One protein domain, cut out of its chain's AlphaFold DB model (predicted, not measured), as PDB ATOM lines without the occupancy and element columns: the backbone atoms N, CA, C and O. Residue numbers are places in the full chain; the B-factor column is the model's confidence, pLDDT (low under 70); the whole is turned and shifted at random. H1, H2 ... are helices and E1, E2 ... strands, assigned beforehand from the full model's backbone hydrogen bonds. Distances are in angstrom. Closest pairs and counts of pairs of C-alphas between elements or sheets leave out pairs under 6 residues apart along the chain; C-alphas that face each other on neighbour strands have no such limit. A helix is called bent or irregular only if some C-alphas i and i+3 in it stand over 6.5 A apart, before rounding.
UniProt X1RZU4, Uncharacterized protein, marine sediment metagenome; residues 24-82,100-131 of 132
ATOM      1  N   LEU A  24     -20.684  49.783  -9.938       91.75
ATOM      2  CA  LEU A  24     -21.829  48.882 -10.083       91.75
ATOM      3  C   LEU A  24     -23.104  49.624 -10.500       91.75
ATOM      4  O   LEU A  24     -23.844  49.138 -11.353       91.75
ATOM      5  N   LEU A  25     -23.334  50.815  -9.945       92.81
ATOM      6  CA  LEU A  25     -24.508  51.638 -10.238       92.81
ATOM      7  C   LEU A  25     -24.547  52.087 -11.703       92.81
ATOM      8  O   LEU A  25     -25.593  52.005 -12.346       92.81
ATOM      9  N   VAL A  26     -23.412  52.523 -12.252       94.44
ATOM     10  CA  VAL A  26     -23.333  52.914 -13.668       94.44
ATOM     11  C   VAL A  26     -23.555  51.702 -14.578       94.44
ATOM     12  O   VAL A  26     -24.259  51.812 -15.581       94.44
ATOM     13  N   VAL A  27     -23.027  50.528 -14.218       95.19
ATOM     14  CA  VAL A  27     -23.198  49.299 -15.009       95.19
ATOM     15  C   VAL A  27     -24.667  48.879 -15.090       95.19
ATOM     16  O   VAL A  27     -25.168  48.644 -16.188       95.19
ATOM     17  N   ILE A  28     -25.386  48.834 -13.963       95.44
ATOM     18  CA  ILE A  28     -26.813  48.467 -13.983       95.44
ATOM     19  C   ILE A  28     -27.669  49.523 -14.687       95.44
ATOM     20  O   ILE A  28     -28.657  49.165 -15.322       95.44
ATOM     21  N   ALA A  29     -27.277  50.802 -14.636       95.81
ATOM     22  CA  ALA A  29     -27.954  51.862 -15.377       95.81
ATOM     23  C   ALA A  29     -27.819  51.652 -16.894       95.81
ATOM     24  O   ALA A  29     -28.816  51.711 -17.611       95.81
ATOM     25  N   ILE A  30     -26.614  51.331 -17.382       96.50
ATOM     26  CA  ILE A  30     -26.383  51.033 -18.803       96.50
ATOM     27  C   ILE A  30     -27.130  49.757 -19.219       96.50
ATOM     28  O   ILE A  30     -27.825  49.766 -20.235       96.50
ATOM     29  N   ILE A  31     -27.050  48.678 -18.429       96.44
ATOM     30  CA  ILE A  31     -27.781  47.429 -18.706       96.44
ATOM     31  C   ILE A  31     -29.294  47.678 -18.724       96.44
ATOM     32  O   ILE A  31     -29.977  47.136 -19.587       96.44
ATOM     33  N   GLY A  32     -29.821  48.527 -17.836       96.44
ATOM     34  CA  GLY A  32     -31.238  48.896 -17.807       96.44
ATOM     35  C   GLY A  32     -31.704  49.579 -19.094       96.44
ATOM     36  O   GLY A  32     -32.738  49.206 -19.645       96.44
ATOM     37  N   VAL A  33     -30.913  50.523 -19.620       95.50
ATOM     38  CA  VAL A  33     -31.206  51.190 -20.903       95.50
ATOM     39  C   VAL A  33     -31.154  50.197 -22.068       95.50
ATOM     40  O   VAL A  33     -32.056  50.183 -22.903       95.50
ATOM     41  N   LEU A  34     -30.136  49.329 -22.111       95.75
ATOM     42  CA  LEU A  34     -30.016  48.309 -23.160       95.75
ATOM     43  C   LEU A  34     -31.173  47.301 -23.108       95.75
ATOM     44  O   LEU A  34     -31.768  46.990 -24.140       95.75
ATOM     45  N   ALA A  35     -31.534  46.822 -21.915       93.88
ATOM     46  CA  ALA A  35     -32.619  45.866 -21.726       93.88
ATOM     47  C   ALA A  35     -33.976  46.442 -22.155       93.88
ATOM     48  O   ALA A  35     -34.750  45.739 -22.805       93.88
ATOM     49  N   ALA A  36     -34.240  47.722 -21.868       92.75
ATOM     50  CA  ALA A  36     -35.486  48.386 -22.253       92.75
ATOM     51  C   ALA A  36     -35.727  48.381 -23.775       92.75
ATOM     52  O   ALA A  36     -36.869  48.264 -24.212       92.75
ATOM     53  N   VAL A  37     -34.665  48.469 -24.584       91.50
ATOM     54  CA  VAL A  37     -34.761  48.441 -26.054       91.50
ATOM     55  C   VAL A  37     -34.746  47.012 -26.602       91.50
ATOM     56  O   VAL A  37     -35.475  46.696 -27.539       91.50
ATOM     57  N   VAL A  38     -33.910  46.131 -26.044       91.12
ATOM     58  CA  VAL A  38     -33.689  44.784 -26.595       91.12
ATOM     59  C   VAL A  38     -34.862  43.841 -26.319       91.12
ATOM     60  O   VAL A  38     -35.289  43.124 -27.222       91.12
ATOM     61  N   VAL A  39     -35.411  43.844 -25.101       89.00
ATOM     62  CA  VAL A  39     -36.459  42.897 -24.677       89.00
ATOM     63  C   VAL A  39     -37.700  42.892 -25.590       89.00
ATOM     64  O   VAL A  39     -38.079  41.802 -26.026       89.00
ATOM     65  N   PRO A  40     -38.327  44.035 -25.946       88.12
ATOM     66  CA  PRO A  40     -39.503  44.015 -26.823       88.12
ATOM     67  C   PRO A  40     -39.185  43.512 -28.241       88.12
ATOM     68  O   PRO A  40     -40.003  42.823 -28.852       88.12
ATOM     69  N   ASN A  41     -37.985  43.799 -28.752       86.12
ATOM     70  CA  ASN A  41     -37.579  43.408 -30.103       86.12
ATOM     71  C   ASN A  41     -37.344  41.897 -30.231       86.12
ATOM     72  O   ASN A  41     -37.697  41.305 -31.250       86.12
ATOM     73  N   VAL A  42     -36.789  41.256 -29.196       87.88
ATOM     74  CA  VAL A  42     -36.524  39.807 -29.206       87.88
ATOM     75  C   VAL A  42     -37.822  39.005 -29.322       87.88
ATOM     76  O   VAL A  42     -37.880  38.059 -30.105       87.88
ATOM     77  N   GLY A  43     -38.878  39.396 -28.600       84.62
ATOM     78  CA  GLY A  43     -40.175  38.714 -28.672       84.62
ATOM     79  C   GLY A  43     -40.785  38.749 -30.076       84.62
ATOM     80  O   GLY A  43     -41.196  37.713 -30.599       84.62
ATOM     81  N   GLN A  44     -40.772  39.918 -30.725       84.19
ATOM     82  CA  GLN A  44     -41.281  40.066 -32.092       84.19
ATOM     83  C   GLN A  44     -40.444  39.292 -33.114       84.19
ATOM     84  O   GLN A  44     -41.003  38.653 -34.004       84.19
ATOM     85  N   PHE A  45     -39.114  39.324 -32.990       86.12
ATOM     86  CA  PHE A  45     -38.219  38.592 -33.885       86.12
ATOM     87  C   PHE A  45     -38.455  37.079 -33.808       86.12
ATOM     88  O   PHE A  45     -38.568  36.417 -34.837       86.12
ATOM     89  N   MET A  46     -38.604  36.545 -32.593       86.31
ATOM     90  CA  MET A  46     -38.916  35.130 -32.385       86.31
ATOM     91  C   MET A  46     -40.298  34.755 -32.929       86.31
ATOM     92  O   MET A  46     -40.437  33.696 -33.534       86.31
ATOM     93  N   GLY A  47     -41.305  35.622 -32.759       86.19
ATOM     94  CA  GLY A  47     -42.634  35.426 -33.344       86.19
ATOM     95  C   GLY A  47     -42.582  35.319 -34.868       86.19
ATOM     96  O   GLY A  47     -43.024  34.318 -35.425       86.19
ATOM     97  N   ARG A  48     -41.936  36.288 -35.533       87.00
ATOM     98  CA  ARG A  48     -41.742  36.276 -36.995       87.00
ATOM     99  C   ARG A  48     -40.996  35.034 -37.471       87.00
ATOM    100  O   ARG A  48     -41.422  34.410 -38.434       87.00
ATOM    101  N   GLY A  49     -39.922  34.653 -36.778       89.06
ATOM    102  CA  GLY A  49     -39.148  33.458 -37.121       89.06
ATOM    103  C   GLY A  49     -39.978  32.172 -37.074       89.06
ATOM    104  O   GLY A  49     -39.768  31.281 -37.889       89.06
ATOM    105  N   ARG A  50     -40.955  32.082 -36.163       89.25
ATOM    106  CA  ARG A  50     -41.880  30.942 -36.113       89.25
ATOM    107  C   ARG A  50     -42.897  30.966 -37.255       89.25
ATOM    108  O   ARG A  50     -43.133  29.925 -37.848       89.25
ATOM    109  N   THR A  51     -43.457  32.125 -37.595       89.31
ATOM    110  CA  THR A  51     -44.367  32.252 -38.749       89.31
ATOM    111  C   THR A  51     -43.666  31.906 -40.065       89.31
ATOM    112  O   THR A  51     -44.213  31.184 -40.892       89.31
ATOM    113  N   GLU A  52     -42.423  32.358 -40.241       91.00
ATOM    114  CA  GLU A  52     -41.574  31.993 -41.384       91.00
ATOM    115  C   GLU A  52     -41.303  30.480 -41.426       91.00
ATOM    116  O   GLU A  52     -41.328  29.874 -42.498       91.00
ATOM    117  N   ALA A  53     -41.094  29.845 -40.267       90.50
ATOM    118  CA  ALA A  53     -40.920  28.396 -40.185       90.50
ATOM    119  C   ALA A  53     -42.179  27.633 -40.631       90.50
ATOM    120  O   ALA A  53     -42.048  26.673 -41.387       90.50
ATOM    121  N   ILE A  54     -43.379  28.093 -40.252       91.25
ATOM    122  CA  ILE A  54     -44.656  27.524 -40.723       91.25
ATOM    123  C   ILE A  54     -44.771  27.640 -42.250       91.25
ATOM    124  O   ILE A  54     -45.142  26.686 -42.934       91.25
ATOM    125  N   ALA A  55     -44.416  28.799 -42.812       90.44
ATOM    126  CA  ALA A  55     -44.434  28.995 -44.258       90.44
ATOM    127  C   ALA A  55     -43.435  28.067 -44.975       90.44
ATOM    128  O   ALA A  55     -43.751  27.502 -46.024       90.44
ATOM    129  N   ALA A  56     -42.238  27.872 -44.416       92.75
ATOM    130  CA  ALA A  56     -41.254  26.931 -44.947       92.75
ATOM    131  C   ALA A  56     -41.749  25.476 -44.865       92.75
ATOM    132  O   ALA A  56     -41.566  24.707 -45.808       92.75
ATOM    133  N   GLU A  57     -42.413  25.111 -43.769       90.94
ATOM    134  CA  GLU A  57     -43.034  23.802 -43.569       90.94
ATOM    135  C   GLU A  57     -44.106  23.517 -44.633       90.94
ATOM    136  O   GLU A  57     -44.035  22.488 -45.309       90.94
ATOM    137  N   LEU A  58     -45.010  24.471 -44.893       90.69
ATOM    138  CA  LEU A  58     -45.997  24.373 -45.975       90.69
ATOM    139  C   LEU A  58     -45.331  24.185 -47.351       90.69
ATOM    140  O   LEU A  58     -45.755  23.329 -48.124       90.69
ATOM    141  N   ASN A  59     -44.267  24.935 -47.654       93.19
ATOM    142  CA  ASN A  59     -43.543  24.804 -48.925       93.19
ATOM    143  C   ASN A  59     -42.869  23.431 -49.086       93.19
ATOM    144  O   ASN A  59     -42.871  22.857 -50.180       93.19
ATOM    145  N   ASN A  60     -42.304  22.887 -48.006       92.50
ATOM    146  CA  ASN A  60     -41.698  21.558 -48.018       92.50
ATOM    147  C   ASN A  60     -42.748  20.478 -48.292       92.50
ATOM    148  O   ASN A  60     -42.519  19.592 -49.116       92.50
ATOM    149  N   ILE A  61     -43.914  20.584 -47.651       89.81
ATOM    150  CA  ILE A  61     -45.028  19.658 -47.861       89.81
ATOM    151  C   ILE A  61     -45.558  19.784 -49.291       89.81
ATOM    152  O   ILE A  61     -45.682  18.773 -49.974       89.81
ATOM    153  N   GLN A  62     -45.759  21.004 -49.795       92.12
ATOM    154  CA  GLN A  62     -46.159  21.260 -51.183       92.12
ATOM    155  C   GLN A  62     -45.187  20.635 -52.194       92.12
ATOM    156  O   GLN A  62     -45.611  20.026 -53.177       92.12
ATOM    157  N   THR A  63     -43.882  20.749 -51.946       93.75
ATOM    158  CA  THR A  63     -42.846  20.145 -52.797       93.75
ATOM    159  C   THR A  63     -42.920  18.620 -52.761       93.75
ATOM    160  O   THR A  63     -42.858  17.979 -53.810       93.75
ATOM    161  N   ALA A  64     -43.099  18.032 -51.575       89.12
ATOM    162  CA  ALA A  64     -43.263  16.590 -51.420       89.12
ATOM    163  C   ALA A  64     -44.528  16.076 -52.131       89.12
ATOM    164  O   ALA A  64     -44.482  15.046 -52.800       89.12
ATOM    165  N   THR A  65     -45.635  16.818 -52.056       88.19
ATOM    166  CA  THR A  65     -46.880  16.502 -52.765       88.19
ATOM    167  C   THR A  65     -46.691  16.512 -54.277       88.19
ATOM    168  O   THR A  65     -47.098  15.565 -54.945       88.19
ATOM    169  N   ILE A  66     -46.030  17.538 -54.822       89.69
ATOM    170  CA  ILE A  66     -45.747  17.621 -56.262       89.69
ATOM    171  C   ILE A  66     -44.839  16.470 -56.705       89.69
ATOM    172  O   ILE A  66     -45.088  15.868 -57.747       89.69
ATOM    173  N   ALA A  67     -43.814  16.129 -55.917       88.88
ATOM    174  CA  ALA A  67     -42.949  14.987 -56.205       88.88
ATOM    175  C   ALA A  67     -43.752  13.676 -56.257       88.88
ATOM    176  O   ALA A  67     -43.638  12.918 -57.215       88.88
ATOM    177  N   MET A  68     -44.647  13.462 -55.288       85.50
ATOM    178  CA  MET A  68     -45.523  12.289 -55.262       85.50
ATOM    179  C   MET A  68     -46.470  12.232 -56.471       85.50
ATOM    180  O   MET A  68     -46.712  11.158 -57.019       85.50
ATOM    181  N   MET A  69     -46.992  13.375 -56.920       88.25
ATOM    182  CA  MET A  69     -47.811  13.443 -58.136       88.25
ATOM    183  C   MET A  69     -47.009  13.148 -59.399       88.25
ATOM    184  O   MET A  69     -47.541  12.520 -60.309       88.25
ATOM    185  N   ALA A  70     -45.752  13.595 -59.459       87.75
ATOM    186  CA  ALA A  70     -44.866  13.344 -60.589       87.75
ATOM    187  C   ALA A  70     -44.499  11.857 -60.719       87.75
ATOM    188  O   ALA A  70     -44.392  11.355 -61.836       87.75
ATOM    189  N   ASP A  71     -44.359  11.152 -59.594       86.25
ATOM    190  CA  ASP A  71     -44.146   9.700 -59.569       86.25
ATOM    191  C   ASP A  71     -45.429   8.915 -59.907       86.25
ATOM    192  O   ASP A  71     -45.380   7.780 -60.392       86.25
ATOM    193  N   GLY A  72     -46.599   9.513 -59.665       80.88
ATOM    194  CA  GLY A  72     -47.901   8.930 -59.963       80.88
ATOM    195  C   GLY A  72     -48.218   8.896 -61.461       80.88
ATOM    196  O   GLY A  72     -48.062   9.875 -62.184       80.88
ATOM    197  N   SER A  73     -48.780   7.782 -61.942       71.06
ATOM    198  CA  SER A  73     -49.112   7.609 -63.369       71.06
ATOM    199  C   SER A  73     -50.152   8.604 -63.905       71.06
ATOM    200  O   SER A  73     -50.241   8.786 -65.119       71.06
ATOM    201  N   THR A  74     -50.981   9.185 -63.039       79.12
ATOM    202  CA  THR A  74     -52.086  10.076 -63.423       79.12
ATOM    203  C   THR A  74     -51.757  11.554 -63.247       79.12
ATOM    204  O   THR A  74     -52.575  12.387 -63.629       79.12
ATOM    205  N   GLY A  75     -50.604  11.900 -62.657       80.25
ATOM    206  CA  GLY A  75     -50.277  13.288 -62.312       80.25
ATOM    207  C   GLY A  75     -51.253  13.927 -61.317       80.25
ATOM    208  O   GLY A  75     -51.298  15.147 -61.215       80.25
ATOM    209  N   GLN A  76     -52.058  13.121 -60.619       83.56
ATOM    210  CA  GLN A  76     -53.067  13.559 -59.656       83.56
ATOM    211  C   GLN A  76     -52.958  12.753 -58.370       83.56
ATOM    212  O   GLN A  76     -52.650  11.557 -58.395       83.56
ATOM    213  N   LEU A  77     -53.284  13.396 -57.252       79.38
ATOM    214  CA  LEU A  77     -53.444  12.713 -55.978       79.38
ATOM    215  C   LEU A  77     -54.731  11.892 -56.004       79.38
ATOM    216  O   LEU A  77     -55.822  12.423 -56.206       79.38
ATOM    217  N   THR A  78     -54.612  10.587 -55.776       73.94
ATOM    218  CA  THR A  78     -55.773   9.725 -55.547       73.94
ATOM    219  C   THR A  78     -56.131   9.782 -54.062       73.94
ATOM    220  O   THR A  78     -55.285   9.451 -53.232       73.94
ATOM    221  N   PRO A  79     -57.355  10.206 -53.689       66.81
ATOM    222  CA  PRO A  79     -57.762  10.242 -52.293       66.81
ATOM    223  C   PRO A  79     -57.713   8.837 -51.698       66.81
ATOM    224  O   PRO A  79     -58.442   7.939 -52.117       66.81
ATOM    225  N   VAL A  80     -56.853   8.652 -50.706       64.25
ATOM    226  CA  VAL A  80     -56.763   7.410 -49.948       64.25
ATOM    227  C   VAL A  80     -57.629   7.572 -48.699       64.25
ATOM    228  O   VAL A  80     -57.316   8.350 -47.805       64.25
ATOM    229  N   THR A  81     -58.759   6.864 -48.651       54.38
ATOM    230  CA  THR A  81     -59.727   6.921 -47.535       54.38
ATOM    231  C   THR A  81     -59.382   5.975 -46.383       54.38
ATOM    232  O   THR A  81     -60.030   6.004 -45.341       54.38
ATOM    233  N   THR A  82     -58.362   5.134 -46.555       54.06
ATOM    234  CA  THR A  82     -57.811   4.244 -45.528       54.06
ATOM    235  C   THR A  82     -56.324   4.529 -45.444       54.06
ATOM    236  O   THR A  82     -55.639   4.295 -46.432       54.06
ATOM    237  N   LEU A 100     -49.070  13.122 -36.561       75.62
ATOM    238  CA  LEU A 100     -48.230  14.149 -37.191       75.62
ATOM    239  C   LEU A 100     -48.639  15.565 -36.750       75.62
ATOM    240  O   LEU A 100     -47.777  16.411 -36.530       75.62
ATOM    241  N   SER A 101     -49.936  15.785 -36.517       76.25
ATOM    242  CA  SER A 101     -50.474  17.041 -35.984       76.25
ATOM    243  C   SER A 101     -49.854  17.446 -34.642       76.25
ATOM    244  O   SER A 101     -49.719  18.633 -34.377       76.25
ATOM    245  N   ALA A 102     -49.383  16.504 -33.817       78.25
ATOM    246  CA  ALA A 102     -48.704  16.819 -32.557       78.25
ATOM    247  C   ALA A 102     -47.352  17.536 -32.747       78.25
ATOM    248  O   ALA A 102     -46.831  18.114 -31.794       78.25
ATOM    249  N   TYR A 103     -46.787  17.499 -33.955       79.19
ATOM    250  CA  TYR A 103     -45.490  18.093 -34.293       79.19
ATOM    251  C   TYR A 103     -45.594  19.245 -35.288       79.19
ATOM    252  O   TYR A 103     -44.625  19.978 -35.472       79.19
ATOM    253  N   LEU A 104     -46.758  19.399 -35.908       86.44
ATOM    254  CA  LEU A 104     -46.984  20.331 -36.990       86.44
ATOM    255  C   LEU A 104     -47.440  21.679 -36.449       86.44
ATOM    256  O   LEU A 104     -48.392  21.756 -35.663       86.44
ATOM    257  N   SER A 105     -46.737  22.732 -36.858       88.25
ATOM    258  CA  SER A 105     -46.978  24.082 -36.367       88.25
ATOM    259  C   SER A 105     -47.898  24.860 -37.302       88.25
ATOM    260  O   SER A 105     -47.740  24.826 -38.518       88.25
ATOM    261  N   GLY A 106     -48.867  25.574 -36.737       89.12
ATOM    262  CA  GLY A 106     -49.781  26.444 -37.474       89.12
ATOM    263  C   GLY A 106     -50.152  27.674 -36.662       89.12
ATOM    264  O   GLY A 106     -49.752  27.814 -35.504       89.12
ATOM    265  N   LEU A 107     -50.887  28.580 -37.298       88.69
ATOM    266  CA  LEU A 107     -51.490  29.729 -36.632       88.69
ATOM    267  C   LEU A 107     -52.896  29.346 -36.161       88.69
ATOM    268  O   LEU A 107     -53.639  28.730 -36.925       88.69
ATOM    269  N   ASP A 108     -53.236  29.671 -34.914       85.62
ATOM    270  CA  ASP A 108     -54.623  29.640 -34.439       85.62
ATOM    271  C   ASP A 108     -55.422  30.853 -34.953       85.62
ATOM    272  O   ASP A 108     -54.885  31.733 -35.630       85.62
ATOM    273  N   ASP A 109     -56.708  30.917 -34.597       85.75
ATOM    274  CA  ASP A 109     -57.607  32.031 -34.937       85.75
ATOM    275  C   ASP A 109     -57.123  33.409 -34.422       85.75
ATOM    276  O   ASP A 109     -57.612  34.445 -34.875       85.75
ATOM    277  N   ASP A 110     -56.164  33.437 -33.487       85.44
ATOM    278  CA  ASP A 110     -55.563  34.638 -32.895       85.44
ATOM    279  C   ASP A 110     -54.168  34.973 -33.491       85.44
ATOM    280  O   ASP A 110     -53.427  35.772 -32.902       85.44
ATOM    281  N   ASP A 111     -53.767  34.365 -34.617       83.62
ATOM    282  CA  ASP A 111     -52.426  34.482 -35.226       83.62
ATOM    283  C   ASP A 111     -51.272  34.027 -34.302       83.62
ATOM    284  O   ASP A 111     -50.109  34.433 -34.451       83.62
ATOM    285  N   LYS A 112     -51.550  33.164 -33.320       84.88
ATOM    286  CA  LYS A 112     -50.523  32.597 -32.442       84.88
ATOM    287  C   LYS A 112     -50.063  31.253 -32.969       84.88
ATOM    288  O   LYS A 112     -50.834  30.397 -33.379       84.88
ATOM    289  N   VAL A 113     -48.755  31.047 -32.877       87.44
ATOM    290  CA  VAL A 113     -48.127  29.786 -33.261       87.44
ATOM    291  C   VAL A 113     -48.450  28.709 -32.232       87.44
ATOM    292  O   VAL A 113     -48.053  28.822 -31.069       87.44
ATOM    293  N   THR A 114     -49.096  27.643 -32.685       89.25
ATOM    294  CA  THR A 114     -49.472  26.482 -31.877       89.25
ATOM    295  C   THR A 114     -49.265  25.175 -32.648       89.25
ATOM    296  O   THR A 114     -49.093  25.163 -33.866       89.25
ATOM    297  N   LEU A 115     -49.196  24.072 -31.904       87.81
ATOM    298  CA  LEU A 115     -49.140  22.715 -32.443       87.81
ATOM    299  C   LEU A 115     -50.562  22.199 -32.680       87.81
ATOM    300  O   LEU A 115     -51.504  22.680 -32.053       87.81
ATOM    301  N   GLY A 116     -50.702  21.192 -33.537       85.12
ATOM    302  CA  GLY A 116     -51.991  20.572 -33.858       85.12
ATOM    303  C   GLY A 116     -52.460  20.831 -35.285       85.12
ATOM    304  O   GLY A 116     -53.506  20.315 -35.668       85.12
ATOM    305  N   ALA A 117     -51.705  21.612 -36.065       86.94
ATOM    306  CA  ALA A 117     -52.092  21.949 -37.424       86.94
ATOM    307  C   ALA A 117     -52.246  20.682 -38.271       86.94
ATOM    308  O   ALA A 117     -51.589  19.660 -38.042       86.94
ATOM    309  N   THR A 118     -53.117  20.748 -39.270       85.56
ATOM    310  CA  THR A 118     -53.278  19.683 -40.265       85.56
ATOM    311  C   THR A 118     -53.146  20.267 -41.666       85.56
ATOM    312  O   THR A 118     -53.200  21.482 -41.838       85.56
ATOM    313  N   TYR A 119     -52.939  19.421 -42.674       86.06
ATOM    314  CA  TYR A 119     -52.955  19.851 -44.071       86.06
ATOM    315  C   TYR A 119     -53.999  19.073 -44.848       86.06
ATOM    316  O   TYR A 119     -54.151  17.861 -44.673       86.06
ATOM    317  N   THR A 120     -54.685  19.777 -45.736       85.31
ATOM    318  CA  THR A 120     -55.512  19.182 -46.776       85.31
ATOM    319  C   THR A 120     -54.799  19.263 -48.110       85.31
ATOM    320  O   THR A 120     -54.002  20.164 -48.366       85.31
ATOM    321  N   PHE A 121     -55.091  18.277 -48.949       86.75
ATOM    322  CA  PHE A 121     -54.498  18.118 -50.263       86.75
ATOM    323  C   PHE A 121     -55.634  17.990 -51.268       86.75
ATOM    324  O   PHE A 121     -56.541  17.174 -51.074       86.75
ATOM    325  N   THR A 122     -55.607  18.783 -52.332       87.44
ATOM    326  CA  THR A 122     -56.546  18.619 -53.446       87.44
ATOM    327  C   THR A 122     -56.026  17.577 -54.434       87.44
ATOM    328  O   THR A 122     -54.839  17.251 -54.449       87.44
ATOM    329  N   ALA A 123     -56.903  17.047 -55.292       84.69
ATOM    330  CA  ALA A 123     -56.504  16.108 -56.346       84.69
ATOM    331  C   ALA A 123     -55.422  16.695 -57.277       84.69
ATOM    332  O   ALA A 123     -54.575  15.960 -57.788       84.69
ATOM    333  N   ASP A 124     -55.429  18.019 -57.433       86.62
ATOM    334  CA  ASP A 124     -54.507  18.781 -58.275       86.62
ATOM    335  C   ASP A 124     -53.222  19.201 -57.538       86.62
ATOM    336  O   ASP A 124     -52.401  19.927 -58.095       86.62
ATOM    337  N   GLY A 125     -53.020  18.734 -56.301       85.44
ATOM    338  CA  GLY A 125     -51.771  18.930 -55.568       85.44
ATOM    339  C   GLY A 125     -51.698  20.170 -54.701       85.44
ATOM    340  O   GLY A 125     -50.641  20.429 -54.134       85.44
ATOM    341  N   GLU A 126     -52.772  20.944 -54.593       89.38
ATOM    342  CA  GLU A 126     -52.791  22.124 -53.734       89.38
ATOM    343  C   GLU A 126     -52.780  21.692 -52.270       89.38
ATOM    344  O   GLU A 126     -53.624  20.900 -51.843       89.38
ATOM    345  N   VAL A 127     -51.815  22.216 -51.516       90.19
ATOM    346  CA  VAL A 127     -51.694  21.988 -50.079       90.19
ATOM    347  C   VAL A 127     -52.229  23.201 -49.335       90.19
ATOM    348  O   VAL A 127     -51.748  24.318 -49.516       90.19
ATOM    349  N   THR A 128     -53.196  22.986 -48.448       89.88
ATOM    350  CA  THR A 128     -53.725  24.034 -47.571       89.88
ATOM    351  C   THR A 128     -53.510  23.641 -46.122       89.88
ATOM    352  O   THR A 128     -53.878  22.544 -45.707       89.88
ATOM    353  N   GLN A 129     -52.906  24.535 -45.340       89.00
ATOM    354  CA  GLN A 129     -52.844  24.364 -43.894       89.00
ATOM    355  C   GLN A 129     -54.217  24.648 -43.285       89.00
ATOM    356  O   GLN A 129     -54.847  25.652 -43.610       89.00
ATOM    357  N   ILE A 130     -54.646  23.791 -42.371       85.81
ATOM    358  CA  ILE A 130     -55.799  24.015 -41.508       85.81
ATOM    359  C   ILE A 130     -55.280  24.310 -40.104       85.81
ATOM    360  O   ILE A 130     -54.420  23.585 -39.584       85.81
ATOM    361  N   ALA A 131     -55.798  25.396 -39.531       82.12
ATOM    362  CA  ALA A 131     -55.509  25.805 -38.166       82.12
ATOM    363  C   ALA A 131     -55.806  24.658 -37.172       82.12
ATOM    364  O   ALA A 131     -56.717  23.861 -37.418       82.12
TER     365      ALA A 131
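AT A GLANCE: This is residues 24 to 82 and 100 to 131 of the 132 residues of an uncharacterized protein of marine sediment metagenome (UniProt X1RZU4). One very long helix, H1, bent once, makes the length of the model, and two small hairpins, E1 with E2 and E3 with E4, sit one after the other along one side of its second arm, H1b. Residues 24 to 46 of H1 stick out free; the body without them spans 41 by 23 by 17 A. The printed part has 91 residues, with one named helix followed by four named strands in two antiparallel sheets, E1 - E2 and E3 - E4; the class is mixed, helices and strands. The whole is extended, with a radius of gyration of the C-alphas of 20.9 A and spans of 73 by 23 by 17 A.

HOW THE PARTS SIT: E3, residues 118 to 121, and E4, residues 127 to 130, form an antiparallel hairpin at 148 degrees, with N 120 and O 128 within hydrogen-bond range at 2.9 A. E1, residues 105 to 107, and E2, residues 113 to 115, form another at 133 degrees, with N 106 and O 114 at 2.9 A. E2 runs on into E3 across a break of 2 residues, at 86 degrees. H1, residues 24 to 71, was assigned as one helix by its hydrogen bonds but is bent: C-alphas 37 and 40 are 6.5 A apart, and its arms H1a, residues 24 to 37, and H1b, residues 40 to 71, stand at a steep tilt of 43 degrees. The closest C-alphas of H1b and E4 are those of Gln 62 and Val 127, 5.7 A; of H1b and E1, those of Ile 54 and Ser 105, 6.0 A. H1a is apart from E1, E2, E3 and E4. O i to N i+4 pairs are within range in 9 of 10 for H1a and 27 of 28 for H1b.

IN THESE COORDINATES: H1a begins at C-alpha 24 (-21.829, 48.882, -10.083) and is 20.6 A long; H1b is 47.7 A long and ends at C-alpha 71 (-44.146, 9.700, -59.569). E1 and E2 are 7.2 A each, E3 10.2 A and E4 9.7 A, ending at C-alpha 130 (-55.799, 24.015, -41.508).

THE WHOLE: The C-alphas of Leu 25 and Ser 73, the two farthest apart, are 73.3 A apart. Residues 83 to 99 are not printed, and C-alphas 82 and 100 are 16.1 A apart across this cut, in the link from H1 to E1. The links E1 to E2, E2 to E3 and E3 to E4 are tight. The mean pLDDT of the printed part is 86.6; residues 79 to 82 are under 70.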